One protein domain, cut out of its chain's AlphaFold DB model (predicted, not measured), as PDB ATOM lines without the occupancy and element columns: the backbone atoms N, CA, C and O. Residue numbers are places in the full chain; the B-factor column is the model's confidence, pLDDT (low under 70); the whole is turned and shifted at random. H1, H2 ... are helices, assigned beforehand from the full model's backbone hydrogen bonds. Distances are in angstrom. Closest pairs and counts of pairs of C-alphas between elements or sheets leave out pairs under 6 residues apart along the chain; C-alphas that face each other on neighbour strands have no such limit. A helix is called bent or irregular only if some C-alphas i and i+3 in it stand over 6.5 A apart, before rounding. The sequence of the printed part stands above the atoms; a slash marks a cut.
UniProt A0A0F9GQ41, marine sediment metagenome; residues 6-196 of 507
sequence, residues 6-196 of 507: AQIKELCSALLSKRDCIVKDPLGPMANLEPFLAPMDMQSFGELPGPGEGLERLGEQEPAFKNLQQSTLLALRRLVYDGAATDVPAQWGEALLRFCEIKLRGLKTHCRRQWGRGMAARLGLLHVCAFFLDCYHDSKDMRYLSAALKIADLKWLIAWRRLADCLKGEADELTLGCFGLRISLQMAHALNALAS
ATOM      1  N   ALA A   6     166.087 155.962 212.789       57.16
ATOM      2  CA  ALA A   6     164.862 156.159 213.566       57.16
ATOM      3  C   ALA A   6     163.621 156.052 212.670       57.16
ATOM      4  O   ALA A   6     162.685 155.317 212.985       57.16
ATOM      5  N   GLN A   7     163.670 156.689 211.497       62.56
ATOM      6  CA  GLN A   7     162.630 156.576 210.477       62.56
ATOM      7  C   GLN A   7     162.494 155.135 209.957       62.56
ATOM      8  O   GLN A   7     161.382 154.663 209.742       62.56
ATOM      9  N   ILE A   8     163.606 154.408 209.789       60.34
ATOM     10  CA  ILE A   8     163.592 152.979 209.434       60.34
ATOM     11  C   ILE A   8     162.867 152.156 210.501       60.34
ATOM     12  O   ILE A   8     161.982 151.377 210.154       60.34
ATOM     13  N   LYS A   9     163.197 152.346 211.785       59.81
ATOM     14  CA  LYS A   9     162.560 151.621 212.894       59.81
ATOM     15  C   LYS A   9     161.054 151.876 212.956       59.81
ATOM     16  O   LYS A   9     160.290 150.929 213.091       59.81
ATOM     17  N   GLU A  10     160.621 153.124 212.794       65.06
ATOM     18  CA  GLU A  10     159.195 153.479 212.765       65.06
ATOM     19  C   GLU A  10     158.451 152.778 211.612       65.06
ATOM     20  O   GLU A  10     157.377 152.206 211.807       65.06
ATOM     21  N   LEU A  11     159.050 152.760 210.417       63.47
ATOM     22  CA  LEU A  11     158.481 152.106 209.234       63.47
ATOM     23  C   LEU A  11     158.439 150.580 209.377       63.47
ATOM     24  O   LEU A  11     157.455 149.953 208.986       63.47
ATOM     25  N   CYS A  12     159.479 149.988 209.962       59.62
ATOM     26  CA  CYS A  12     159.545 148.565 210.270       59.62
ATOM     27  C   CYS A  12     158.478 148.146 211.295       59.62
ATOM     28  O   CYS A  12     157.789 147.149 211.085       59.62
ATOM     29  N   SER A  13     158.267 148.928 212.356       61.41
ATOM     30  CA  SER A  13     157.200 148.675 213.335       61.41
ATOM     31  C   SER A  13     155.801 148.787 212.718       61.41
ATOM     32  O   SER A  13     154.927 147.974 213.017       61.41
ATOM     33  N   ALA A  14     155.588 149.741 211.804       61.00
ATOM     34  CA  ALA A  14     154.332 149.881 211.063       61.00
ATOM     35  C   ALA A  14     154.060 148.723 210.079       61.00
ATOM     36  O   ALA A  14     152.910 148.465 209.731       61.00
ATOM     37  N   LEU A  15     155.105 148.031 209.619       57.34
ATOM     38  CA  LEU A  15     154.997 146.833 208.782       57.34
ATOM     39  C   LEU A  15     154.619 145.594 209.588       57.34
ATOM     40  O   LEU A  15     153.759 144.825 209.159       57.34
ATOM     41  N   LEU A  16     155.238 145.413 210.757       54.44
ATOM     42  CA  LEU A  16     154.969 144.276 211.642       54.44
ATOM     43  C   LEU A  16     153.500 144.230 212.096       54.44
ATOM     44  O   LEU A  16     152.943 143.147 212.247       54.44
ATOM     45  N   SER A  17     152.847 145.388 212.236       57.22
ATOM     46  CA  SER A  17     151.430 145.484 212.614       57.22
ATOM     47  C   SER A  17     150.434 145.179 211.482       57.22
ATOM     48  O   SER A  17     149.235 145.125 211.739       57.22
ATOM     49  N   LYS A  18     150.897 144.957 210.242       55.00
ATOM     50  CA  LYS A  18     150.056 144.667 209.060       55.00
ATOM     51  C   LYS A  18     150.303 143.277 208.452       55.00
ATOM     52  O   LYS A  18     150.032 143.068 207.269       55.00
ATOM     53  N   ARG A  19     150.813 142.339 209.259       50.00
ATOM     54  CA  ARG A  19     151.282 140.993 208.870       50.00
ATOM     55  C   ARG A  19     150.300 140.191 208.004       50.00
ATOM     56  O   ARG A  19     150.740 139.547 207.057       50.00
ATOM     57  N   ASP A  20     149.001 140.285 208.278       48.25
ATOM     58  CA  ASP A  20     147.967 139.468 207.616       48.25
ATOM     59  C   ASP A  20     147.470 140.054 206.283       48.25
ATOM     60  O   ASP A  20     146.721 139.415 205.547       48.25
ATOM     61  N   CYS A  21     147.899 141.271 205.933       45.62
ATOM     62  CA  CYS A  21     147.489 141.962 204.707       45.62
ATOM     63  C   CYS A  21     148.446 141.720 203.527       45.62
ATOM     64  O   CYS A  21     148.311 142.359 202.480       45.62
ATOM     65  N   ILE A  22     149.464 140.872 203.703       49.66
ATOM     66  CA  ILE A  22     150.619 140.804 202.809       49.66
ATOM     67  C   ILE A  22     150.505 139.584 201.878       49.66
ATOM     68  O   ILE A  22     150.413 138.451 202.333       49.66
ATOM     69  N   VAL A  23     150.635 139.866 200.573       48.41
ATOM     70  CA  VAL A  23     151.149 139.017 199.474       48.41
ATOM     71  C   VAL A  23     150.139 138.609 198.375       48.41
ATOM     72  O   VAL A  23     149.427 137.615 198.464       48.41
ATOM     73  N   LYS A  24     150.237 139.309 197.231       46.22
ATOM     74  CA  LYS A  24     150.122 138.744 195.865       46.22
ATOM     75  C   LYS A  24     151.465 138.888 195.111       46.22
ATOM     76  O   LYS A  24     151.498 139.297 193.956       46.22
ATOM     77  N   ASP A  25     152.587 138.622 195.783       48.84
ATOM     78  CA  ASP A  25     153.925 138.514 195.173       48.84
ATOM     79  C   ASP A  25     154.517 137.135 195.513       48.84
ATOM     80  O   ASP A  25     154.849 136.900 196.675       48.84
ATOM     81  N   PRO A  26     154.671 136.221 194.542       44.31
ATOM     82  CA  PRO A  26     155.143 134.869 194.813       44.31
ATOM     83  C   PRO A  26     156.544 134.806 195.440       44.31
ATOM     84  O   PRO A  26     156.835 133.812 196.082       44.31
ATOM     85  N   LEU A  27     157.409 135.828 195.338       45.09
ATOM     86  CA  LEU A  27     158.710 135.818 196.039       45.09
ATOM     87  C   LEU A  27     158.702 136.496 197.418       45.09
ATOM     88  O   LEU A  27     159.719 136.462 198.111       45.09
ATOM     89  N   GLY A  28     157.584 137.108 197.813       50.81
ATOM     90  CA  GLY A  28     157.426 137.815 199.078       50.81
ATOM     91  C   GLY A  28     158.315 139.068 199.216       50.81
ATOM     92  O   GLY A  28     159.503 139.083 198.869       50.81
ATOM     93  N   PRO A  29     157.806 140.159 199.814       46.34
ATOM     94  CA  PRO A  29     158.571 141.391 199.948       46.34
ATOM     95  C   PRO A  29     159.817 141.258 200.835       46.34
ATOM     96  O   PRO A  29     160.634 142.162 200.786       46.34
ATOM     97  N   MET A  30     160.046 140.167 201.584       48.72
ATOM     98  CA  MET A  30     161.062 140.137 202.656       48.72
ATOM     99  C   MET A  30     161.966 138.886 202.727       48.72
ATOM    100  O   MET A  30     162.856 138.857 203.569       48.72
ATOM    101  N   ALA A  31     161.817 137.891 201.845       48.25
ATOM    102  CA  ALA A  31     162.504 136.595 201.983       48.25
ATOM    103  C   ALA A  31     164.055 136.647 201.985       48.25
ATOM    104  O   ALA A  31     164.689 135.780 202.570       48.25
ATOM    105  N   ASN A  32     164.686 137.690 201.417       49.09
ATOM    106  CA  ASN A  32     166.163 137.806 201.351       49.09
ATOM    107  C   ASN A  32     166.706 138.911 202.274       49.09
ATOM    108  O   ASN A  32     167.760 139.487 201.999       49.09
ATOM    109  N   LEU A  33     165.946 139.310 203.296       49.69
ATOM    110  CA  LEU A  33     166.341 140.389 204.203       49.69
ATOM    111  C   LEU A  33     166.951 139.909 205.524       49.69
ATOM    112  O   LEU A  33     167.370 140.738 206.322       49.69
ATOM    113  N   GLU A  34     167.045 138.603 205.745       51.50
ATOM    114  CA  GLU A  34     167.446 138.015 207.026       51.50
ATOM    115  C   GLU A  34     168.792 138.543 207.577       51.50
ATOM    116  O   GLU A  34     168.806 139.019 208.716       51.50
ATOM    117  N   PRO A  35     169.880 138.662 206.784       48.47
ATOM    118  CA  PRO A  35     171.134 139.254 207.272       48.47
ATOM    119  C   PRO A  35     171.029 140.753 207.607       48.47
ATOM    120  O   PRO A  35     171.857 141.299 208.333       48.47
ATOM    121  N   PHE A  36     170.025 141.438 207.056       50.22
ATOM    122  CA  PHE A  36     169.834 142.887 207.158       50.22
ATOM    123  C   PHE A  36     168.824 143.277 208.248       50.22
ATOM    124  O   PHE A  36     168.838 144.414 208.715       50.22
ATOM    125  N   LEU A  37     167.962 142.337 208.644       49.91
ATOM    126  CA  LEU A  37     166.972 142.466 209.714       49.91
ATOM    127  C   LEU A  37     167.554 142.087 211.082       49.91
ATOM    128  O   LEU A  37     167.168 142.688 212.083       49.91
ATOM    129  N   ALA A  38     168.529 141.170 211.124       51.25
ATOM    130  CA  ALA A  38     169.165 140.719 212.364       51.25
ATOM    131  C   ALA A  38     169.801 141.854 213.205       51.25
ATOM    132  O   ALA A  38     169.554 141.898 214.409       51.25
ATOM    133  N   PRO A  39     170.522 142.848 212.632       46.34
ATOM    134  CA  PRO A  39     171.022 143.997 213.401       46.34
ATOM    135  C   PRO A  39     169.920 144.935 213.929       46.34
ATOM    136  O   PRO A  39     170.210 145.856 214.692       46.34
ATOM    137  N   MET A  40     168.675 144.755 213.476       44.19
ATOM    138  CA  MET A  40     167.497 145.540 213.858       44.19
ATOM    139  C   MET A  40     166.520 144.747 214.742       44.19
ATOM    140  O   MET A  40     165.438 145.260 215.015       44.19
ATOM    141  N   ASP A  41     166.899 143.541 215.185       46.88
ATOM    142  CA  ASP A  41     166.081 142.623 215.995       46.88
ATOM    143  C   ASP A  41     164.750 142.221 215.320       46.88
ATOM    144  O   ASP A  41     163.687 142.151 215.933       46.88
ATOM    145  N   MET A  42     164.796 142.008 214.000       41.34
ATOM    146  CA  MET A  42     163.641 141.635 213.177       41.34
ATOM    147  C   MET A  42     163.841 140.257 212.523       41.34
ATOM    148  O   MET A  42     164.946 139.923 212.101       41.34
ATOM    149  N   GLN A  43     162.765 139.469 212.389       42.12
ATOM    150  CA  GLN A  43     162.783 138.127 211.777       42.12
ATOM    151  C   GLN A  43     162.318 138.128 210.305       42.12
ATOM    152  O   GLN A  43     161.579 139.015 209.871       42.12
ATOM    153  N   SER A  44     162.757 137.120 209.537       48.09
ATOM    154  CA  SER A  44     162.340 136.872 208.145       48.09
ATOM    155  C   SER A  44     160.872 136.417 208.045       48.09
ATOM    156  O   SER A  44     160.305 135.894 209.001       48.09
ATOM    157  N   PHE A  45     160.250 136.592 206.873       44.00
ATOM    158  CA  PHE A  45     158.837 136.253 206.621       44.00
ATOM    159  C   PHE A  45     158.603 134.827 206.064       44.00
ATOM    160  O   PHE A  45     157.503 134.547 205.595       44.00
ATOM    161  N   GLY A  46     159.584 133.917 206.143       45.47
ATOM    162  CA  GLY A  46     159.427 132.490 205.802       45.47
ATOM    163  C   GLY A  46     160.186 132.020 204.551       45.47
ATOM    164  O   GLY A  46     160.914 132.795 203.931       45.47
ATOM    165  N   GLU A  47     160.029 130.733 204.214       43.75
ATOM    166  CA  GLU A  47     160.713 130.059 203.098       43.75
ATOM    167  C   GLU A  47     160.238 130.554 201.718       43.75
ATOM    168  O   GLU A  47     159.058 130.833 201.497       43.75
ATOM    169  N   LEU A  48     161.173 130.644 200.766       48.03
ATOM    170  CA  LEU A  48     160.871 130.930 199.362       48.03
ATOM    171  C   LEU A  48     160.068 129.767 198.747       48.03
ATOM    172  O   LEU A  48     160.415 128.612 199.007       48.03
ATOM    173  N   PRO A  49     159.082 130.021 197.861       45.78
ATOM    174  CA  PRO A  49     158.475 128.941 197.092       45.78
ATOM    175  C   PRO A  49     159.549 128.155 196.332       45.78
ATOM    176  O   PRO A  49     160.573 128.715 195.917       45.78
ATOM    177  N   GLY A  50     159.305 126.851 196.168       46.50
ATOM    178  CA  GLY A  50     160.197 125.938 195.454       46.50
ATOM    179  C   GLY A  50     160.508 126.410 194.027       46.50
ATOM    180  O   GLY A  50     159.803 127.275 193.496       46.50
ATOM    181  N   PRO A  51     161.574 125.880 193.399       50.31
ATOM    182  CA  PRO A  51     161.968 126.278 192.053       50.31
ATOM    183  C   PRO A  51     160.769 126.168 191.105       50.31
ATOM    184  O   PRO A  51     160.185 125.099 190.945       50.31
ATOM    185  N   GLY A  52     160.376 127.293 190.507       51.56
ATOM    186  CA  GLY A  52     159.371 127.288 189.452       51.56
ATOM    187  C   GLY A  52     159.898 126.533 188.231       51.56
ATOM    188  O   GLY A  52     161.096 126.570 187.942       51.56
ATOM    189  N   GLU A  53     159.007 125.865 187.504       50.34
ATOM    190  CA  GLU A  53     159.334 125.232 186.226       50.34
ATOM    191  C   GLU A  53     160.019 126.235 185.271       50.34
ATOM    192  O   GLU A  53     159.590 127.385 185.144       50.34
ATOM    193  N   GLY A  54     161.083 125.806 184.579       57.22
ATOM    194  CA  GLY A  54     161.696 126.577 183.486       57.22
ATOM    195  C   GLY A  54     163.058 127.232 183.756       57.22
ATOM    196  O   GLY A  54     163.545 127.939 182.873       57.22
ATOM    197  N   LEU A  55     163.707 126.977 184.902       61.69
ATOM    198  CA  LEU A  55     165.092 127.416 185.172       61.69
ATOM    199  C   LEU A  55     166.089 126.928 184.103       61.69
ATOM    200  O   LEU A  55     166.969 127.684 183.696       61.69
ATOM    201  N   GLU A  56     165.899 125.712 183.583       63.88
ATOM    202  CA  GLU A  56     166.764 125.107 182.557       63.88
ATOM    203  C   GLU A  56     166.741 125.861 181.215       63.88
ATOM    204  O   GLU A  56     167.723 125.849 180.481       63.88
ATOM    205  N   ARG A  57     165.657 126.591 180.910       70.19
ATOM    206  CA  ARG A  57     165.482 127.309 179.631       70.19
ATOM    207  C   ARG A  57     165.942 128.767 179.675       70.19
ATOM    208  O   ARG A  57     165.778 129.499 178.700       70.19
ATOM    209  N   LEU A  58     166.479 129.242 180.802       75.88
ATOM    210  CA  LEU A  58     166.946 130.631 180.930       75.88
ATOM    211  C   LEU A  58     168.194 130.911 180.092       75.88
ATOM    212  O   LEU A  58     168.328 132.019 179.575       75.88
ATOM    213  N   GLY A  59     169.075 129.916 179.942       74.38
ATOM    214  CA  GLY A  59     170.286 130.028 179.124       74.38
ATOM    215  C   GLY A  59     170.007 130.134 177.621       74.38
ATOM    216  O   GLY A  59     170.837 130.643 176.879       74.38
ATOM    217  N   GLU A  60     168.823 129.713 177.172       82.62
ATOM    218  CA  GLU A  60     168.407 129.776 175.763       82.62
ATOM    219  C   GLU A  60     167.812 131.144 175.381       82.62
ATOM    220  O   GLU A  60     167.645 131.456 174.200       82.62
ATOM    221  N   GLN A  61     167.463 131.979 176.366       86.25
ATOM    222  CA  GLN A  61     166.835 133.277 176.125       86.25
ATOM    223  C   GLN A  61     167.882 134.359 175.865       86.25
ATOM    224  O   GLN A  61     168.773 134.575 176.681       86.25
ATOM    225  N   GLU A  62     167.711 135.127 174.780       90.56
ATOM    226  CA  GLU A  62     168.527 136.319 174.505       90.56
ATOM    227  C   GLU A  62     168.388 137.330 175.665       90.56
ATOM    228  O   GLU A  62     167.286 137.876 175.858       90.56
ATOM    229  N   PRO A  63     169.481 137.649 176.393       93.06
ATOM    230  CA  PRO A  63     169.449 138.599 177.497       93.06
ATOM    231  C   PRO A  63     169.151 140.016 177.002       93.06
ATOM    232  O   PRO A  63     170.011 140.740 176.502       93.06
ATOM    233  N   ALA A  64     167.895 140.435 177.130       93.56
ATOM    234  CA  ALA A  64     167.451 141.752 176.699       93.56
ATOM    235  C   ALA A  64     166.222 142.206 177.485       93.56
ATOM    236  O   ALA A  64     165.311 141.430 177.755       93.56
ATOM    237  N   PHE A  65     166.128 143.511 177.763       93.31
ATOM    238  CA  PHE A  65     164.993 144.077 178.504       93.31
ATOM    239  C   PHE A  65     163.631 143.776 177.849       93.31
ATOM    240  O   PHE A  65     162.657 143.530 178.549       93.31
ATOM    241  N   LYS A  66     163.564 143.757 176.507       91.44
ATOM    242  CA  LYS A  66     162.354 143.394 175.738       91.44
ATOM    243  C   LYS A  66     161.890 141.947 175.984       91.44
ATOM    244  O   LYS A  66     160.705 141.659 175.876       91.44
ATOM    245  N   ASN A  67     162.816 141.057 176.337       90.38
ATOM    246  CA  ASN A  67     162.557 139.638 176.568       90.38
ATOM    247  C   ASN A  67     162.362 139.342 178.066       90.38
ATOM    248  O   ASN A  67     162.067 138.211 178.436       90.38
ATOM    249  N   LEU A  68     162.510 140.348 178.938       89.50
ATOM    250  CA  LEU A  68     162.451 140.174 180.384       89.50
ATOM    251  C   LEU A  68     161.000 140.012 180.855       89.50
ATOM    252  O   LEU A  68     160.281 140.992 181.087       89.50
ATOM    253  N   GLN A  69     160.566 138.762 180.998       84.50
ATOM    254  CA  GLN A  69     159.309 138.428 181.661       84.50
ATOM    255  C   GLN A  69     159.471 138.474 183.181       84.50
ATOM    256  O   GLN A  69     160.580 138.366 183.710       84.50
ATOM    257  N   GLN A  70     158.358 138.637 183.902       75.75
ATOM    258  CA  GLN A  70     158.399 138.648 185.365       75.75
ATOM    259  C   GLN A  70     158.926 137.311 185.903       75.75
ATOM    260  O   GLN A  70     159.824 137.321 186.734       75.75
ATOM    261  N   SER A  71     158.466 136.177 185.367       74.31
ATOM    262  CA  SER A  71     158.970 134.840 185.718       74.31
ATOM    263  C   SER A  71     160.479 134.695 185.494       74.31
ATOM    264  O   SER A  71     161.180 134.248 186.397       74.31
ATOM    265  N   THR A  72     160.993 135.156 184.345       83.75
ATOM    266  CA  THR A  72     162.434 135.190 184.038       83.75
ATOM    267  C   THR A  72     163.207 135.940 185.120       83.75
ATOM    268  O   THR A  72     164.198 135.443 185.643       83.75
ATOM    269  N   LEU A  73     162.733 137.126 185.508       81.19
ATOM    270  CA  LEU A  73     163.395 137.958 186.510       81.19
ATOM    271  C   LEU A  73     163.396 137.321 187.905       81.19
ATOM    272  O   LEU A  73     164.397 137.401 188.612       81.19
ATOM    273  N   LEU A  74     162.297 136.678 188.305       77.00
ATOM    274  CA  LEU A  74     162.225 135.952 189.576       77.00
ATOM    275  C   LEU A  74     163.189 134.758 189.586       77.00
ATOM    276  O   LEU A  74     163.897 134.556 190.572       77.00
ATOM    277  N   ALA A  75     163.277 134.025 188.477       79.25
ATOM    278  CA  ALA A  75     164.177 132.886 188.345       79.25
ATOM    279  C   ALA A  75     165.660 133.306 188.342       79.25
ATOM    280  O   ALA A  75     166.468 132.697 189.037       79.25
ATOM    281  N   LEU A  76     166.012 134.406 187.666       84.81
ATOM    282  CA  LEU A  76     167.363 134.982 187.715       84.81
ATOM    283  C   LEU A  76     167.776 135.366 189.140       84.81
ATOM    284  O   LEU A  76     168.890 135.073 189.564       84.81
ATOM    285  N   ARG A  77     166.875 135.998 189.899       83.69
ATOM    286  CA  ARG A  77     167.132 136.352 191.303       83.69
ATOM    287  C   ARG A  77     167.332 135.118 192.177       83.69
ATOM    288  O   ARG A  77     168.194 135.141 193.050       83.69
ATOM    289  N   ARG A  78     166.566 134.051 191.931       77.06
ATOM    290  CA  ARG A  78     166.721 132.771 192.630       77.06
ATOM    291  C   ARG A  78     168.088 132.143 192.356       77.06
ATOM    292  O   ARG A  78     168.753 131.763 193.306       77.06
ATOM    293  N   LEU A  79     168.536 132.126 191.098       80.81
ATOM    294  CA  LEU A  79     169.859 131.606 190.725       80.81
ATOM    295  C   LEU A  79     171.005 132.327 191.445       80.81
ATOM    296  O   LEU A  79     171.920 131.669 191.930       80.81
ATOM    297  N   VAL A  80     170.945 133.660 191.541       81.81
ATOM    298  CA  VAL A  80     171.948 134.439 192.290       81.81
ATOM    299  C   VAL A  80     171.892 134.106 193.779       81.81
ATOM    300  O   VAL A  80     172.926 133.931 194.410       81.81
ATOM    301  N   TYR A  81     170.688 134.004 194.347       73.75
ATOM    302  CA  TYR A  81     170.508 133.715 195.767       73.75
ATOM    303  C   TYR A  81     171.010 132.321 196.163       73.75
ATOM    304  O   TYR A  81     171.701 132.186 197.167       73.75
ATOM    305  N   ASP A  82     170.699 131.304 195.361       73.06
ATOM    306  CA  ASP A  82     171.134 129.926 195.602       73.06
ATOM    307  C   ASP A  82     172.640 129.728 195.320       73.06
ATOM    308  O   ASP A  82     173.156 128.624 195.493       73.06
ATOM    309  N   GLY A  83     173.357 130.767 194.867       73.69
ATOM    310  CA  GLY A  83     174.775 130.683 194.512       73.69
ATOM    311  C   GLY A  83     175.036 129.716 193.355       73.69
ATOM    312  O   GLY A  83     176.062 129.033 193.332       73.69
ATOM    313  N   ALA A  84     174.089 129.601 192.418       74.56
ATOM    314  CA  ALA A  84     174.180 128.647 191.324       74.56
ATOM    315  C   ALA A  84     175.410 128.933 190.446       74.56
ATOM    316  O   ALA A  84     175.616 130.059 189.992       74.56
ATOM    317  N   ALA A  85     176.205 127.900 190.155       72.56
ATOM    318  CA  ALA A  85     177.412 127.994 189.331       72.56
ATOM    319  C   ALA A  85     177.080 128.118 187.828       72.56
ATOM    320  O   ALA A  85     177.336 127.213 187.037       72.56
ATOM    321  N   THR A  86     176.474 129.237 187.432       81.62
ATOM    322  CA  THR A  86     176.094 129.559 186.049       81.62
ATOM    323  C   THR A  86     176.420 131.016 185.717       81.62
ATOM    324  O   THR A  86     176.357 131.898 186.570       81.62
ATOM    325  N   ASP A  87     176.749 131.287 184.457       86.25
ATOM    326  CA  ASP A  87     176.995 132.631 183.932       86.25
ATOM    327  C   ASP A  87     175.708 133.369 183.518       86.25
ATOM    328  O   ASP A  87     175.738 134.578 183.270       86.25
ATOM    329  N   VAL A  88     174.561 132.683 183.495       89.19
ATOM    330  CA  VAL A  88     173.274 133.232 183.045       89.19
ATOM    331  C   VAL A  88     172.893 134.521 183.794       89.19
ATOM    332  O   VAL A  88     172.589 135.518 183.125       89.19
ATOM    333  N   PRO A  89     172.950 134.599 185.143       89.81
ATOM    334  CA  PRO A  89     172.680 135.850 185.845       89.81
ATOM    335  C   PRO A  89     173.646 136.976 185.482       89.81
ATOM    336  O   PRO A  89     173.218 138.123 185.374       89.81
ATOM    337  N   ALA A  90     174.923 136.673 185.240       90.06
ATOM    338  CA  ALA A  90     175.913 137.675 184.858       90.06
ATOM    339  C   ALA A  90     175.639 138.236 183.451       90.06
ATOM    340  O   ALA A  90     175.693 139.453 183.257       90.06
ATOM    341  N   GLN A  91     175.273 137.380 182.490       92.25
ATOM    342  CA  GLN A  91     174.899 137.796 181.133       92.25
ATOM    343  C   GLN A  91     173.654 138.700 181.138       92.25
ATOM    344  O   GLN A  91     173.652 139.783 180.539       92.25
ATOM    345  N   TRP A  92     172.608 138.298 181.868       94.75
ATOM    346  CA  TRP A  92     171.408 139.115 182.062       94.75
ATOM    347  C   TRP A  92     171.698 140.404 182.827       94.75
ATOM    348  O   TRP A  92     171.210 141.469 182.442       94.75
ATOM    349  N   GLY A  93     172.520 140.335 183.871       94.88
ATOM    350  CA  GLY A  93     172.965 141.479 184.652       94.88
ATOM    351  C   GLY A  93     173.610 142.547 183.774       94.88
ATOM    352  O   GLY A  93     173.150 143.690 183.775       94.88
ATOM    353  N   GLU A  94     174.605 142.187 182.963       94.12
ATOM    354  CA  GLU A  94     175.306 143.127 182.080       94.12
ATOM    355  C   GLU A  94     174.359 143.732 181.025       94.12
ATOM    356  O   GLU A  94     174.357 144.952 180.815       94.12
ATOM    357  N   ALA A  95     173.497 142.921 180.401       95.12
ATOM    358  CA  ALA A  95     172.536 143.394 179.404       95.12
ATOM    359  C   ALA A  95     171.517 144.388 179.991       95.12
ATOM    360  O   ALA A  95     171.272 145.463 179.424       95.12
ATOM    361  N   LEU A  96     170.940 144.057 181.151       96.75
ATOM    362  CA  LEU A  96     169.979 144.914 181.843       96.75
ATOM    363  C   LEU A  96     170.645 146.179 182.384       96.75
ATOM    364  O   LEU A  96     170.070 147.262 182.258       96.75
ATOM    365  N   LEU A  97     171.858 146.075 182.932       96.44
ATOM    366  CA  LEU A  97     172.627 147.215 183.419       96.44
ATOM    367  C   LEU A  97     172.871 148.221 182.293       96.44
ATOM    368  O   LEU A  97     172.510 149.393 182.428       96.44
ATOM    369  N   ARG A  98     173.382 147.765 181.140       94.31
ATOM    370  CA  ARG A  98     173.596 148.624 179.962       94.31
ATOM    371  C   ARG A  98     172.304 149.289 179.500       94.31
ATOM    372  O   ARG A  98     172.290 150.493 179.231       94.31
ATOM    373  N   PHE A  99     171.212 148.529 179.416       95.88
ATOM    374  CA  PHE A  99     169.917 149.067 179.010       95.88
ATOM    375  C   PHE A  99     169.431 150.157 179.972       95.88
ATOM    376  O   PHE A  99     169.076 151.253 179.528       95.88
ATOM    377  N   CYS A 100     169.445 149.883 181.278       95.56
ATOM    378  CA  CYS A 100     168.986 150.806 182.311       95.56
ATOM    379  C   CYS A 100     169.831 152.082 182.364       95.56
ATOM    380  O   CYS A 100     169.272 153.169 182.492       95.56
ATOM    381  N   GLU A 101     171.145 151.978 182.183       92.69
ATOM    382  CA  GLU A 101     172.055 153.127 182.156       92.69
ATOM    383  C   GLU A 101     171.840 154.014 180.922       92.69
ATOM    384  O   GLU A 101     171.729 155.239 181.024       92.69
ATOM    385  N   ILE A 102     171.693 153.411 179.740       89.56
ATOM    386  CA  ILE A 102     171.497 154.150 178.484       89.56
ATOM    387  C   ILE A 102     170.084 154.743 178.399       89.56
ATOM    388  O   ILE A 102     169.893 155.856 177.895       89.56
ATOM    389  N   LYS A 103     169.069 154.003 178.861       92.69
ATOM    390  CA  LYS A 103     167.648 154.351 178.715       92.69
ATOM    391  C   LYS A 103     167.014 154.888 179.996       92.69
ATOM    392  O   LYS A 103     165.797 155.062 180.003       92.69
ATOM    393  N   LEU A 104     167.794 155.252 181.019       90.94
ATOM    394  CA  LEU A 104     167.319 155.676 182.350       90.94
ATOM    395  C   LEU A 104     166.111 156.632 182.309       90.94
ATOM    396  O   LEU A 104     165.090 156.394 182.951       90.94
ATOM    397  N   ARG A 105     166.171 157.697 181.493       87.19
ATOM    398  CA  ARG A 105     165.061 158.670 181.369       87.19
ATOM    399  C   ARG A 105     163.812 158.115 180.687       87.19
ATOM    400  O   ARG A 105     162.711 158.588 180.947       87.19
ATOM    401  N   GLY A 106     163.996 157.167 179.776       90.94
ATOM    402  CA  GLY A 106     162.930 156.504 179.034       90.94
ATOM    403  C   GLY A 106     162.363 155.281 179.750       90.94
ATOM    404  O   GLY A 106     161.372 154.731 179.268       90.94
ATOM    405  N   LEU A 107     162.943 154.856 180.884       93.25
ATOM    406  CA  LEU A 107     162.568 153.608 181.556       93.25
ATOM    407  C   LEU A 107     161.077 153.531 181.864       93.25
ATOM    408  O   LEU A 107     160.486 152.484 181.643       93.25
ATOM    409  N   LYS A 108     160.431 154.638 182.253       93.94
ATOM    410  CA  LYS A 108     158.974 154.664 182.475       93.94
ATOM    411  C   LYS A 108     158.189 154.175 181.258       93.94
ATOM    412  O   LYS A 108     157.234 153.418 181.394       93.94
ATOM    413  N   THR A 109     158.575 154.625 180.066       94.50
ATOM    414  CA  THR A 109     157.923 154.242 178.809       94.50
ATOM    415  C   THR A 109     158.249 152.800 178.442       94.50
ATOM    416  O   THR A 109     157.355 152.079 178.011       94.50
ATOM    417  N   HIS A 110     159.492 152.362 178.647       94.94
ATOM    418  CA  HIS A 110     159.897 150.980 178.380       94.94
ATOM    419  C   HIS A 110     159.196 149.984 179.309       94.94
ATOM    420  O   HIS A 110     158.601 149.033 178.817       94.94
ATOM    421  N   CYS A 111     159.148 150.256 180.616       94.00
ATOM    422  CA  CYS A 111     158.417 149.435 181.586       94.00
ATOM    423  C   CYS A 111     156.927 149.372 181.239       94.00
ATOM    424  O   CYS A 111     156.321 148.314 181.326       94.00
ATOM    425  N   ARG A 112     156.342 150.489 180.776       94.12
ATOM    426  CA  ARG A 112     154.936 150.518 180.353       94.12
ATOM    427  C   ARG A 112     154.628 149.653 179.139       94.12
ATOM    428  O   ARG A 112     153.524 149.135 179.034       94.12
ATOM    429  N   ARG A 113     155.577 149.564 178.208       93.31
ATOM    430  CA  ARG A 113     155.467 148.691 177.037       93.31
ATOM    431  C   ARG A 113     155.660 147.227 177.419       93.31
ATOM    432  O   ARG A 113     154.962 146.393 176.870       93.31
ATOM    433  N   GLN A 114     156.567 146.953 178.357       91.44
ATOM    434  CA  GLN A 114     156.910 145.595 178.773       91.44
ATOM    435  C   GLN A 114     155.854 144.961 179.686       91.44
ATOM    436  O   GLN A 114     155.463 143.822 179.474       91.44
ATOM    437  N   TRP A 115     155.386 145.698 180.695       88.31
ATOM    438  CA  TRP A 115     154.568 145.154 181.788       88.31
ATOM    439  C   TRP A 115     153.245 145.909 181.993       88.31
ATOM    440  O   TRP A 115     152.596 145.760 183.020       88.31
ATOM    441  N   GLY A 116     152.828 146.761 181.052       88.81
ATOM    442  CA  GLY A 116     151.575 147.519 181.161       88.81
ATOM    443  C   GLY A 116     151.660 148.762 182.058       88.81
ATOM    444  O   GLY A 116     152.727 149.286 182.354       88.81
ATOM    445  N   ARG A 117     150.524 149.347 182.450       87.81
ATOM    446  CA  ARG A 117     150.494 150.622 183.203       87.81
ATOM    447  C   ARG A 117     150.377 150.395 184.713       87.81
ATOM    448  O   ARG A 117     150.074 149.307 185.174       87.81
ATOM    449  N   GLY A 118     150.593 151.466 185.479       85.31
ATOM    450  CA  GLY A 118     150.332 151.474 186.920       85.31
ATOM    451  C   GLY A 118     151.271 150.554 187.694       85.31
ATOM    452  O   GLY A 118     152.491 150.711 187.610       85.31
ATOM    453  N   MET A 119     150.676 149.639 188.456       79.56
ATOM    454  CA  MET A 119     151.350 148.769 189.413       79.56
ATOM    455  C   MET A 119     152.378 147.838 188.763       79.56
ATOM    456  O   MET A 119     153.545 147.846 189.146       79.56
ATOM    457  N   ALA A 120     151.977 147.109 187.720       79.75
ATOM    458  CA  ALA A 120     152.803 146.077 187.096       79.75
ATOM    459  C   ALA A 120     154.143 146.619 186.556       79.75
ATOM    460  O   ALA A 120     155.200 146.052 186.823       79.75
ATOM    461  N   ALA A 121     154.143 147.787 185.902       88.56
ATOM    462  CA  ALA A 121     155.383 148.433 185.458       88.56
ATOM    463  C   ALA A 121     156.282 148.921 186.603       88.56
ATOM    464  O   ALA A 121     157.501 148.972 186.433       88.56
ATOM    465  N   ARG A 122     155.705 149.325 187.743       87.62
ATOM    466  CA  ARG A 122     156.481 149.734 188.925       87.62
ATOM    467  C   ARG A 122     157.101 148.503 189.582       87.62
ATOM    468  O   ARG A 122     158.307 148.506 189.796       87.62
ATOM    469  N   LEU A 123     156.318 147.448 189.810       81.25
ATOM    470  CA  LEU A 123     156.799 146.183 190.376       81.25
ATOM    471  C   LEU A 123     157.890 145.541 189.516       81.25
ATOM    472  O   LEU A 123     158.944 145.200 190.043       81.25
ATOM    473  N   GLY A 124     157.702 145.465 188.194       84.25
ATOM    474  CA  GLY A 124     158.723 144.931 187.286       84.25
ATOM    475  C   GLY A 124     160.063 145.664 187.416       84.25
ATOM    476  O   GLY A 124     161.109 145.035 187.558       84.25
ATOM    477  N   LEU A 125     160.046 147.003 187.476       91.94
ATOM    478  CA  LEU A 125     161.276 147.780 187.658       91.94
ATOM    479  C   LEU A 125     161.867 147.663 189.076       91.94
ATOM    480  O   LEU A 125     163.088 147.718 189.223       91.94
ATOM    481  N   LEU A 126     161.043 147.480 190.113       86.75
ATOM    482  CA  LEU A 126     161.532 147.199 191.469       86.75
ATOM    483  C   LEU A 126     162.232 145.844 191.542       86.75
ATOM    484  O   LEU A 126     163.304 145.759 192.133       86.75
ATOM    485  N   HIS A 127     161.706 144.816 190.878       86.25
ATOM    486  CA  HIS A 127     162.401 143.538 190.772       86.25
ATOM    487  C   HIS A 127     163.719 143.651 189.993       86.25
ATOM    488  O   HIS A 127     164.681 142.995 190.372       86.25
ATOM    489  N   VAL A 128     163.809 144.500 188.957       92.94
ATOM    490  CA  VAL A 128     165.090 144.756 188.262       92.94
ATOM    491  C   VAL A 128     166.086 145.419 189.212       92.94
ATOM    492  O   VAL A 128     167.250 145.034 189.257       92.94
ATOM    493  N   CYS A 129     165.627 146.392 190.002       92.81
ATOM    494  CA  CYS A 129     166.446 147.032 191.029       92.81
ATOM    495  C   CYS A 129     166.946 146.014 192.067       92.81
ATOM    496  O   CYS A 129     168.128 145.997 192.394       92.81
ATOM    497  N   ALA A 130     166.064 145.130 192.535       86.94
ATOM    498  CA  ALA A 130     166.418 144.074 193.474       86.94
ATOM    499  C   ALA A 130     167.398 143.063 192.869       86.94
ATOM    500  O   ALA A 130     168.368 142.719 193.523       86.94
ATOM    501  N   PHE A 131     167.210 142.663 191.609       91.50
ATOM    502  CA  PHE A 131     168.147 141.794 190.899       91.50
ATOM    503  C   PHE A 131     169.550 142.406 190.802       91.50
ATOM    504  O   PHE A 131     170.535 141.702 190.998       91.50
ATOM    505  N   PHE A 132     169.665 143.718 190.572       95.31
ATOM    506  CA  PHE A 132     170.965 144.391 190.638       95.31
ATOM    507  C   PHE A 132     171.579 144.346 192.039       95.31
ATOM    508  O   PHE A 132     172.784 144.153 192.164       95.31
ATOM    509  N   LEU A 133     170.785 144.503 193.099       90.81
ATOM    510  CA  LEU A 133     171.301 144.372 194.464       90.81
ATOM    511  C   LEU A 133     171.742 142.939 194.763       90.81
ATOM    512  O   LEU A 133     172.827 142.762 195.308       90.81
ATOM    513  N   ASP A 134     170.970 141.939 194.333       87.75
ATOM    514  CA  ASP A 134     171.338 140.525 194.434       87.75
ATOM    515  C   ASP A 134     172.691 140.288 193.717       87.75
ATOM    516  O   ASP A 134     173.645 139.812 194.332       87.75
ATOM    517  N   CYS A 135     172.842 140.757 192.467       91.62
ATOM    518  CA  CYS A 135     174.100 140.669 191.709       91.62
ATOM    519  C   CYS A 135     175.264 141.417 192.379       91.62
ATOM    520  O   CYS A 135     176.406 140.966 192.321       91.62
ATOM    521  N   TYR A 136     175.015 142.578 192.993       92.75
ATOM    522  CA  TYR A 136     176.036 143.315 193.738       92.75
ATOM    523  C   TYR A 136     176.480 142.548 194.986       92.75
ATOM    524  O   TYR A 136     177.670 142.506 195.285       92.75
ATOM    525  N   HIS A 137     175.549 141.957 195.733       86.25
ATOM    526  CA  HIS A 137     175.885 141.231 196.952       86.25
ATOM    527  C   HIS A 137     176.724 139.986 196.665       86.25
ATOM    528  O   HIS A 137     177.663 139.743 197.428       86.25
ATOM    529  N   ASP A 138     176.432 139.301 195.560       86.12
ATOM    530  CA  ASP A 138     177.176 138.151 195.046       86.12
ATOM    531  C   ASP A 138     178.556 138.547 194.482       86.12
ATOM    532  O   ASP A 138     179.595 138.148 195.002       86.12
ATOM    533  N   SER A 139     178.592 139.435 193.483       89.50
ATOM    534  CA  SER A 139     179.821 139.732 192.722       89.50
ATOM    535  C   SER A 139     180.679 140.881 193.265       89.50
ATOM    536  O   SER A 139     181.793 141.106 192.789       89.50
ATOM    537  N   LYS A 140     180.139 141.686 194.188       90.50
ATOM    538  CA  LYS A 140     180.680 142.992 194.626       90.50
ATOM    539  C   LYS A 140     180.880 144.019 193.506       90.50
ATOM    540  O   LYS A 140     181.510 145.053 193.719       90.50
ATOM    541  N   ASP A 141     180.295 143.802 192.327       93.62
ATOM    542  CA  ASP A 141     180.369 144.748 191.217       93.62
ATOM    543  C   ASP A 141     179.516 145.999 191.494       93.62
ATOM    544  O   ASP A 141     178.285 146.007 191.386       93.62
ATOM    545  N   MET A 142     180.192 147.095 191.846       95.06
ATOM    546  CA  MET A 142     179.563 148.357 192.243       95.06
ATOM    547  C   MET A 142     178.758 149.028 191.120       95.06
ATOM    548  O   MET A 142     177.968 149.941 191.397       95.06
ATOM    549  N   ARG A 143     178.902 148.590 189.860       97.06
ATOM    550  CA  ARG A 143     178.080 149.088 188.748       97.06
ATOM    551  C   ARG A 143     176.609 148.741 188.975       97.06
ATOM    552  O   ARG A 143     175.755 149.600 188.753       97.06
ATOM    553  N   TYR A 144     176.312 147.550 189.499       97.44
ATOM    554  CA  TYR A 144     174.945 147.147 189.834       97.44
ATOM    555  C   TYR A 144     174.346 148.004 190.951       97.44
ATOM    556  O   TYR A 144     173.236 148.518 190.805       97.44
ATOM    557  N   LEU A 145     175.104 148.255 192.024       96.06
ATOM    558  CA  LEU A 145     174.672 149.143 193.106       96.06
ATOM    559  C   LEU A 145     174.405 150.569 192.594       96.06
ATOM    560  O   LEU A 145     173.400 151.186 192.939       96.06
ATOM    561  N   SER A 146     175.271 151.091 191.721       96.62
ATOM    562  CA  SER A 146     175.075 152.401 191.086       96.62
ATOM    563  C   SER A 146     173.803 152.450 190.234       96.62
ATOM    564  O   SER A 146     173.052 153.425 190.314       96.62
ATOM    565  N   ALA A 147     173.530 151.399 189.456       96.69
ATOM    566  CA  ALA A 147     172.320 151.290 188.646       96.69
ATOM    567  C   ALA A 147     171.054 151.225 189.523       96.69
ATOM    568  O   ALA A 147     170.095 151.956 189.263       96.69
ATOM    569  N   ALA A 148     171.074 150.430 190.599       95.25
ATOM    570  CA  ALA A 148     169.989 150.344 191.577       95.25
ATOM    571  C   ALA A 148     169.693 151.710 192.226       95.25
ATOM    572  O   ALA A 148     168.545 152.163 192.228       95.25
ATOM    573  N   LEU A 149     170.728 152.431 192.669       93.56
ATOM    574  CA  LEU A 149     170.595 153.776 193.244       93.56
ATOM    575  C   LEU A 149     169.964 154.774 192.257       93.56
ATOM    576  O   LEU A 149     169.072 155.541 192.621       93.56
ATOM    577  N   LYS A 150     170.361 154.738 190.979       93.50
ATOM    578  CA  LYS A 150     169.770 155.595 189.934       93.50
ATOM    579  C   LYS A 150     168.314 155.251 189.638       93.50
ATOM    580  O   LYS A 150     167.519 156.155 189.380       93.50
ATOM    581  N   ILE A 151     167.961 153.964 189.648       93.19
ATOM    582  CA  ILE A 151     166.570 153.520 189.516       93.19
ATOM    583  C   ILE A 151     165.755 154.019 190.714       93.19
ATOM    584  O   ILE A 151     164.655 154.539 190.525       93.19
ATOM    585  N   ALA A 152     166.309 153.952 191.926       88.94
ATOM    586  CA  ALA A 152     165.662 154.456 193.133       88.94
ATOM    587  C   ALA A 152     165.414 155.978 193.094       88.94
ATOM    588  O   ALA A 152     164.432 156.449 193.666       88.94
ATOM    589  N   ASP A 153     166.229 156.756 192.378       87.94
ATOM    590  CA  ASP A 153     166.023 158.201 192.183       87.94
ATOM    591  C   ASP A 153     164.851 158.549 191.236       87.94
ATOM    592  O   ASP A 153     164.430 159.713 191.131       87.94
ATOM    593  N   LEU A 154     164.274 157.563 190.542       87.88
ATOM    594  CA  LEU A 154     163.131 157.769 189.659       87.88
ATOM    595  C   LEU A 154     161.867 158.074 190.473       87.88
ATOM    596  O   LEU A 154     161.152 157.185 190.918       87.88
ATOM    597  N   LYS A 155     161.515 159.360 190.571       84.19
ATOM    598  CA  LYS A 155     160.340 159.847 191.326       84.19
ATOM    599  C   LYS A 155     159.006 159.174 190.983       84.19
ATOM    600  O   LYS A 155     158.087 159.208 191.790       84.19
ATOM    601  N   TRP A 156     158.864 158.635 189.770       84.69
ATOM    602  CA  TRP A 156     157.647 157.941 189.339       84.69
ATOM    603  C   TRP A 156     157.589 156.480 189.808       84.69
ATOM    604  O   TRP A 156     156.511 155.894 189.763       84.69
ATOM    605  N   LEU A 157     158.728 155.900 190.198       81.94
ATOM    606  CA  LEU A 157     158.844 154.525 190.664       81.94
ATOM    607  C   LEU A 157     158.406 154.436 192.123       81.94
ATOM    608  O   LEU A 157     157.374 153.838 192.407       81.94
ATOM    609  N   ILE A 158     159.133 155.096 193.028       72.56
ATOM    610  CA  ILE A 158     158.757 155.240 194.437       72.56
ATOM    611  C   ILE A 158     159.058 156.668 194.884       72.56
ATOM    612  O   ILE A 158     160.174 157.171 194.752       72.56
ATOM    613  N   ALA A 159     158.052 157.332 195.449       72.88
ATOM    614  CA  ALA A 159     158.262 158.576 196.166       72.88
ATOM    615  C   ALA A 159     158.682 158.230 197.597       72.88
ATOM    616  O   ALA A 159     157.838 158.125 198.473       72.88
ATOM    617  N   TRP A 160     159.984 158.070 197.845       69.00
ATOM    618  CA  TRP A 160     160.511 157.646 199.156       69.00
ATOM    619  C   TRP A 160     160.028 158.489 200.342       69.00
ATOM    620  O   TRP A 160     159.891 157.984 201.446       69.00
ATOM    621  N   ARG A 161     159.718 159.770 200.110       67.06
ATOM    622  CA  ARG A 161     159.143 160.670 201.125       67.06
ATOM    623  C   ARG A 161     157.704 160.325 201.521       67.06
ATOM    624  O   ARG A 161     157.250 160.779 202.556       67.06
ATOM    625  N   ARG A 162     157.005 159.558 200.687       69.06
ATOM    626  CA  ARG A 162     155.636 159.074 200.888       69.06
ATOM    627  C   ARG A 162     155.609 157.594 201.260       69.06
ATOM    628  O   ARG A 162     154.545 156.995 201.240       69.06
ATOM    629  N   LEU A 163     156.758 156.983 201.572       70.81
ATOM    630  CA  LEU A 163     156.805 155.556 201.892       70.81
ATOM    631  C   LEU A 163     155.912 155.233 203.101       70.81
ATOM    632  O   LEU A 163     155.174 154.258 203.059       70.81
ATOM    633  N   ALA A 164     155.907 156.104 204.114       66.81
ATOM    634  CA  ALA A 164     154.999 156.006 205.257       66.81
ATOM    635  C   ALA A 164     153.516 156.044 204.844       66.81
ATOM    636  O   ALA A 164     152.713 155.293 205.391       66.81
ATOM    637  N   ASP A 165     153.155 156.875 203.861       68.62
ATOM    638  CA  ASP A 165     151.787 156.944 203.332       68.62
ATOM    639  C   ASP A 165     151.432 155.669 202.558       68.62
ATOM    640  O   ASP A 165     150.344 155.129 202.731       68.62
ATOM    641  N   CYS A 166     152.360 155.152 201.743       70.06
ATOM    642  CA  CYS A 166     152.184 153.899 201.004       70.06
ATOM    643  C   CYS A 166     151.941 152.723 201.961       70.06
ATOM    644  O   CYS A 166     151.023 151.939 201.749       70.06
ATOM    645  N   LEU A 167     152.687 152.651 203.071       67.06
ATOM    646  CA  LEU A 167     152.490 151.636 204.114       67.06
ATOM    647  C   LEU A 167     151.153 151.781 204.861       67.06
ATOM    648  O   LEU A 167     150.674 150.831 205.479       67.06
ATOM    649  N   LYS A 168     150.519 152.956 204.808       65.31
ATOM    650  CA  LYS A 168     149.184 153.204 205.369       65.31
ATOM    651  C   LYS A 168     148.053 152.971 204.358       65.31
ATOM    652  O   LYS A 168     146.910 152.879 204.794       65.31
ATOM    653  N   GLY A 169     148.366 152.850 203.068       67.19
ATOM    654  CA  GLY A 169     147.400 152.725 201.976       67.19
ATOM    655  C   GLY A 169     146.765 151.341 201.815       67.19
ATOM    656  O   GLY A 169     146.939 150.444 202.643       67.19
ATOM    657  N   GLU A 170     146.017 151.194 200.720       68.25
ATOM    658  CA  GLU A 170     145.390 149.941 200.275       68.25
ATOM    659  C   GLU A 170     146.439 148.891 199.857       68.25
ATOM    660  O   GLU A 170     147.614 149.214 199.685       68.25
ATOM    661  N   ALA A 171     146.021 147.633 199.671       66.88
ATOM    662  CA  ALA A 171     146.906 146.475 199.465       66.88
ATOM    663  C   ALA A 171     148.001 146.683 198.394       66.88
ATOM    664  O   ALA A 171     149.151 146.270 198.566       66.88
ATOM    665  N   ASP A 172     147.658 147.372 197.310       67.06
ATOM    666  CA  ASP A 172     148.552 147.697 196.202       67.06
ATOM    667  C   ASP A 172     149.659 148.694 196.607       67.06
ATOM    668  O   ASP A 172     150.852 148.448 196.393       67.06
ATOM    669  N   GLU A 173     149.294 149.812 197.236       72.06
ATOM    670  CA  GLU A 173     150.257 150.809 197.728       72.06
ATOM    671  C   GLU A 173     151.083 150.263 198.899       72.06
ATOM    672  O   GLU A 173     152.283 150.542 198.982       72.06
ATOM    673  N   LEU A 174     150.484 149.408 199.734       68.19
ATOM    674  CA  LEU A 174     151.188 148.674 200.779       68.19
ATOM    675  C   LEU A 174     152.277 147.782 200.170       68.19
ATOM    676  O   LEU A 174     153.431 147.880 200.576       68.19
ATOM    677  N   THR A 175     151.955 146.991 199.141       68.19
ATOM    678  CA  THR A 175     152.916 146.107 198.454       68.19
ATOM    679  C   THR A 175     154.112 146.887 197.898       68.19
ATOM    680  O   THR A 175     155.267 146.515 198.133       68.19
ATOM    681  N   LEU A 176     153.867 148.013 197.217       72.88
ATOM    682  CA  LEU A 176     154.937 148.893 196.732       72.88
ATOM    683  C   LEU A 176     155.755 149.512 197.866       72.88
ATOM    684  O   LEU A 176     156.974 149.645 197.735       72.88
ATOM    685  N   GLY A 177     155.096 149.907 198.956       73.38
ATOM    686  CA  GLY A 177     155.736 150.453 200.148       73.38
ATOM    687  C   GLY A 177     156.690 149.447 200.793       73.38
ATOM    688  O   GLY A 177     157.853 149.778 201.027       73.38
ATOM    689  N   CYS A 178     156.233 148.208 200.997       70.81
ATOM    690  CA  CYS A 178     157.028 147.113 201.556       70.81
ATOM    691  C   CYS A 178     158.262 146.820 200.695       70.81
ATOM    692  O   CYS A 178     159.392 146.828 201.187       70.81
ATOM    693  N   PHE A 179     158.056 146.612 199.389       75.00
ATOM    694  CA  PHE A 179     159.148 146.326 198.457       75.00
ATOM    695  C   PHE A 179     160.143 147.492 198.424       75.00
ATOM    696  O   PHE A 179     161.360 147.316 198.530       75.00
ATOM    697  N   GLY A 180     159.623 148.714 198.345       77.75
ATOM    698  CA  GLY A 180     160.429 149.915 198.425       77.75
ATOM    699  C   GLY A 180     161.331 149.938 199.650       77.75
ATOM    700  O   GLY A 180     162.537 150.183 199.520       77.75
ATOM    701  N   LEU A 181     160.759 149.711 200.835       75.31
ATOM    702  CA  LEU A 181     161.525 149.733 202.074       75.31
ATOM    703  C   LEU A 181     162.681 148.734 202.008       75.31
ATOM    704  O   LEU A 181     163.817 149.122 202.267       75.31
ATOM    705  N   ARG A 182     162.423 147.498 201.563       75.38
ATOM    706  CA  ARG A 182     163.458 146.469 201.383       75.38
ATOM    707  C   ARG A 182     164.625 146.948 200.531       75.38
ATOM    708  O   ARG A 182     165.774 146.853 200.958       75.38
ATOM    709  N   ILE A 183     164.333 147.467 199.340       80.19
ATOM    710  CA  ILE A 183     165.361 147.964 198.418       80.19
ATOM    711  C   ILE A 183     166.174 149.079 199.095       80.19
ATOM    712  O   ILE A 183     167.400 149.091 199.009       80.19
ATOM    713  N   SER A 184     165.508 149.991 199.812       79.69
ATOM    714  CA  SER A 184     166.181 151.072 200.546       79.69
ATOM    715  C   SER A 184     167.115 150.556 201.640       79.69
ATOM    716  O   SER A 184     168.229 151.063 201.754       79.69
ATOM    717  N   LEU A 185     166.694 149.550 202.411       75.06
ATOM    718  CA  LEU A 185     167.511 148.954 203.470       75.06
ATOM    719  C   LEU A 185     168.764 148.277 202.908       75.06
ATOM    720  O   LEU A 185     169.862 148.534 203.399       75.06
ATOM    721  N   GLN A 186     168.624 147.491 201.837       80.31
ATOM    722  CA  GLN A 186     169.760 146.843 201.173       80.31
ATOM    723  C   GLN A 186     170.759 147.872 200.616       80.31
ATOM    724  O   GLN A 186     171.962 147.761 200.853       80.31
ATOM    725  N   MET A 187     170.274 148.928 199.947       86.81
ATOM    726  CA  MET A 187     171.136 150.011 199.451       86.81
ATOM    727  C   MET A 187     171.850 150.757 200.586       86.81
ATOM    728  O   MET A 187     173.035 151.066 200.463       86.81
ATOM    729  N   ALA A 188     171.151 151.054 201.686       81.62
ATOM    730  CA  ALA A 188     171.738 151.728 202.842       81.62
ATOM    731  C   ALA A 188     172.816 150.864 203.510       81.62
ATOM    732  O   ALA A 188     173.906 151.359 203.796       81.62
ATOM    733  N   HIS A 189     172.545 149.571 203.697       79.94
ATOM    734  CA  HIS A 189     173.522 148.622 204.217       79.94
ATOM    735  C   HIS A 189     174.766 148.547 203.323       79.94
ATOM    736  O   HIS A 189     175.879 148.704 203.819       79.94
ATOM    737  N   ALA A 190     174.586 148.393 202.006       86.56
ATOM    738  CA  ALA A 190     175.686 148.361 201.044       86.56
ATOM    739  C   ALA A 190     176.566 149.622 201.119       86.56
ATOM    740  O   ALA A 190     177.790 149.535 201.189       86.56
ATOM    741  N   LEU A 191     175.951 150.810 201.163       86.94
ATOM    742  CA  LEU A 191     176.680 152.075 201.290       86.94
ATOM    743  C   LEU A 191     177.427 152.193 202.626       86.94
ATOM    744  O   LEU A 191     178.559 152.677 202.642       86.94
ATOM    745  N   ASN A 192     176.823 151.745 203.728       81.81
ATOM    746  CA  ASN A 192     177.455 151.765 205.047       81.81
ATOM    747  C   ASN A 192     178.646 150.803 205.119       81.81
ATOM    748  O   ASN A 192     179.698 151.189 205.634       81.81
ATOM    749  N   ALA A 193     178.520 149.597 204.558       83.50
ATOM    750  CA  ALA A 193     179.613 148.632 204.465       83.50
ATOM    751  C   ALA A 193     180.799 149.231 203.693       83.50
ATOM    752  O   ALA A 193     181.904 149.335 204.224       83.50
ATOM    753  N   LEU A 194     180.537 149.783 202.503       86.88
ATOM    754  CA  LEU A 194     181.558 150.441 201.685       86.88
ATOM    755  C   LEU A 194     182.224 151.636 202.387       86.88
ATOM    756  O   LEU A 194     183.410 151.898 202.181       86.88
ATOM    757  N   ALA A 195     181.477 152.385 203.201       76.56
ATOM    758  CA  ALA A 195     182.006 153.516 203.957       76.56
ATOM    759  C   ALA A 195     182.836 153.107 205.188       76.56
ATOM    760  O   ALA A 195     183.506 153.977 205.760       76.56
ATOM    761  N   SER A 196     182.745 151.843 205.609       75.38
ATOM    762  CA  SER A 196     183.405 151.282 206.797       75.38
ATOM    763  C   SER A 196     184.630 150.438 206.445       75.38
ATOM    764  O   SER A 196     185.553 150.337 207.251       75.38
TER     765      SER A 196
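What this domain is: This is residues 6 to 196 of the 507 residues of a protein of marine sediment metagenome (UniProt A0A0F9GQ41). H5 runs through the middle, roughly side by side with H3 and H6; arm H4a of the long bent helix H4 crosses these three on one side, while H8 packs along H5 on the other. Beyond H8 sit H2 and, with H7, the first helix H1, and the unnamed stretch 41 to 69 loops round the outside from H2 to H3. The printed part has 191 residues with eight named helices, H1 to H8, and no named strand: all helix. It is compact, with a radius of gyration of the C-alphas of 15.9 A, and spans 44 by 36 by 34 A.

How they stand to each other: H4, residues 88 to 115, was assigned as one helix by its hydrogen bonds but is bent: C-alphas 102 and 105 are 8.4 A apart. Its arms H4a, residues 88 to 102, and H4b, residues 105 to 115, stand at a steep tilt of 49 degrees. H4b is irregular, C-alphas 105 and 108 being 7.4 A apart. H5, residues 119 to 139, touches H4a with residues 131 to 135 alone, the closest C-alphas being those of Gly 93 and Phe 132, 7.0 A. H3, residues 70 to 81, touches H5 at a shallow tilt of 20 degrees, closest at the C-alphas of Arg 77 and Phe 131, 5.6 A. H6, residues 142 to 152, forms a hairpin with H5, their closest C-alphas those of Cys 129 and Ala 148, 4.9 A. With H8, residues 171 to 196, these two form an up and down bundle, each helix running against the one before. H8 touches H5 at the C-alphas of Ala 130 and Ile 183, 6.4 A. H7, residues 160 to 168, is irregular, with C-alphas 161 and 164 7.5 A apart; it touches H1, residues 6 to 16, at Leu 11 and Ala 164, their closest C-alphas, 6.6 A. H2, residues 34 to 40, only just touches H8, with 3 pairs of C-alphas within 8 A, Phe 36 and Gln 186 closest at 7.2 A. Every O i to N i+4 pair is within hydrogen-bond range in H1, H3, H4a, H5, H6 and H8, against 6 of 7 in H4b, 3 of 5 in H7 and 1 of 3 in H2, where 2 of 4 O i to N i+3 pairs are.

Where its parts are: H4a measures 21.5 A from C-alpha 88 at (173.274, 133.232, 183.045), H5 30.1 A, and H8 37.5 A to C-alpha 196 at (183.405, 151.282, 206.797).

The domain as a whole: The C-alphas farthest apart are those of Ala 6 and Glu 60, 46.2 A. The links H1 to H2 and H2 to H3 are long, and the printed part has no cut. The pLDDT is under 70 at 64 residues, among them 6 to 56.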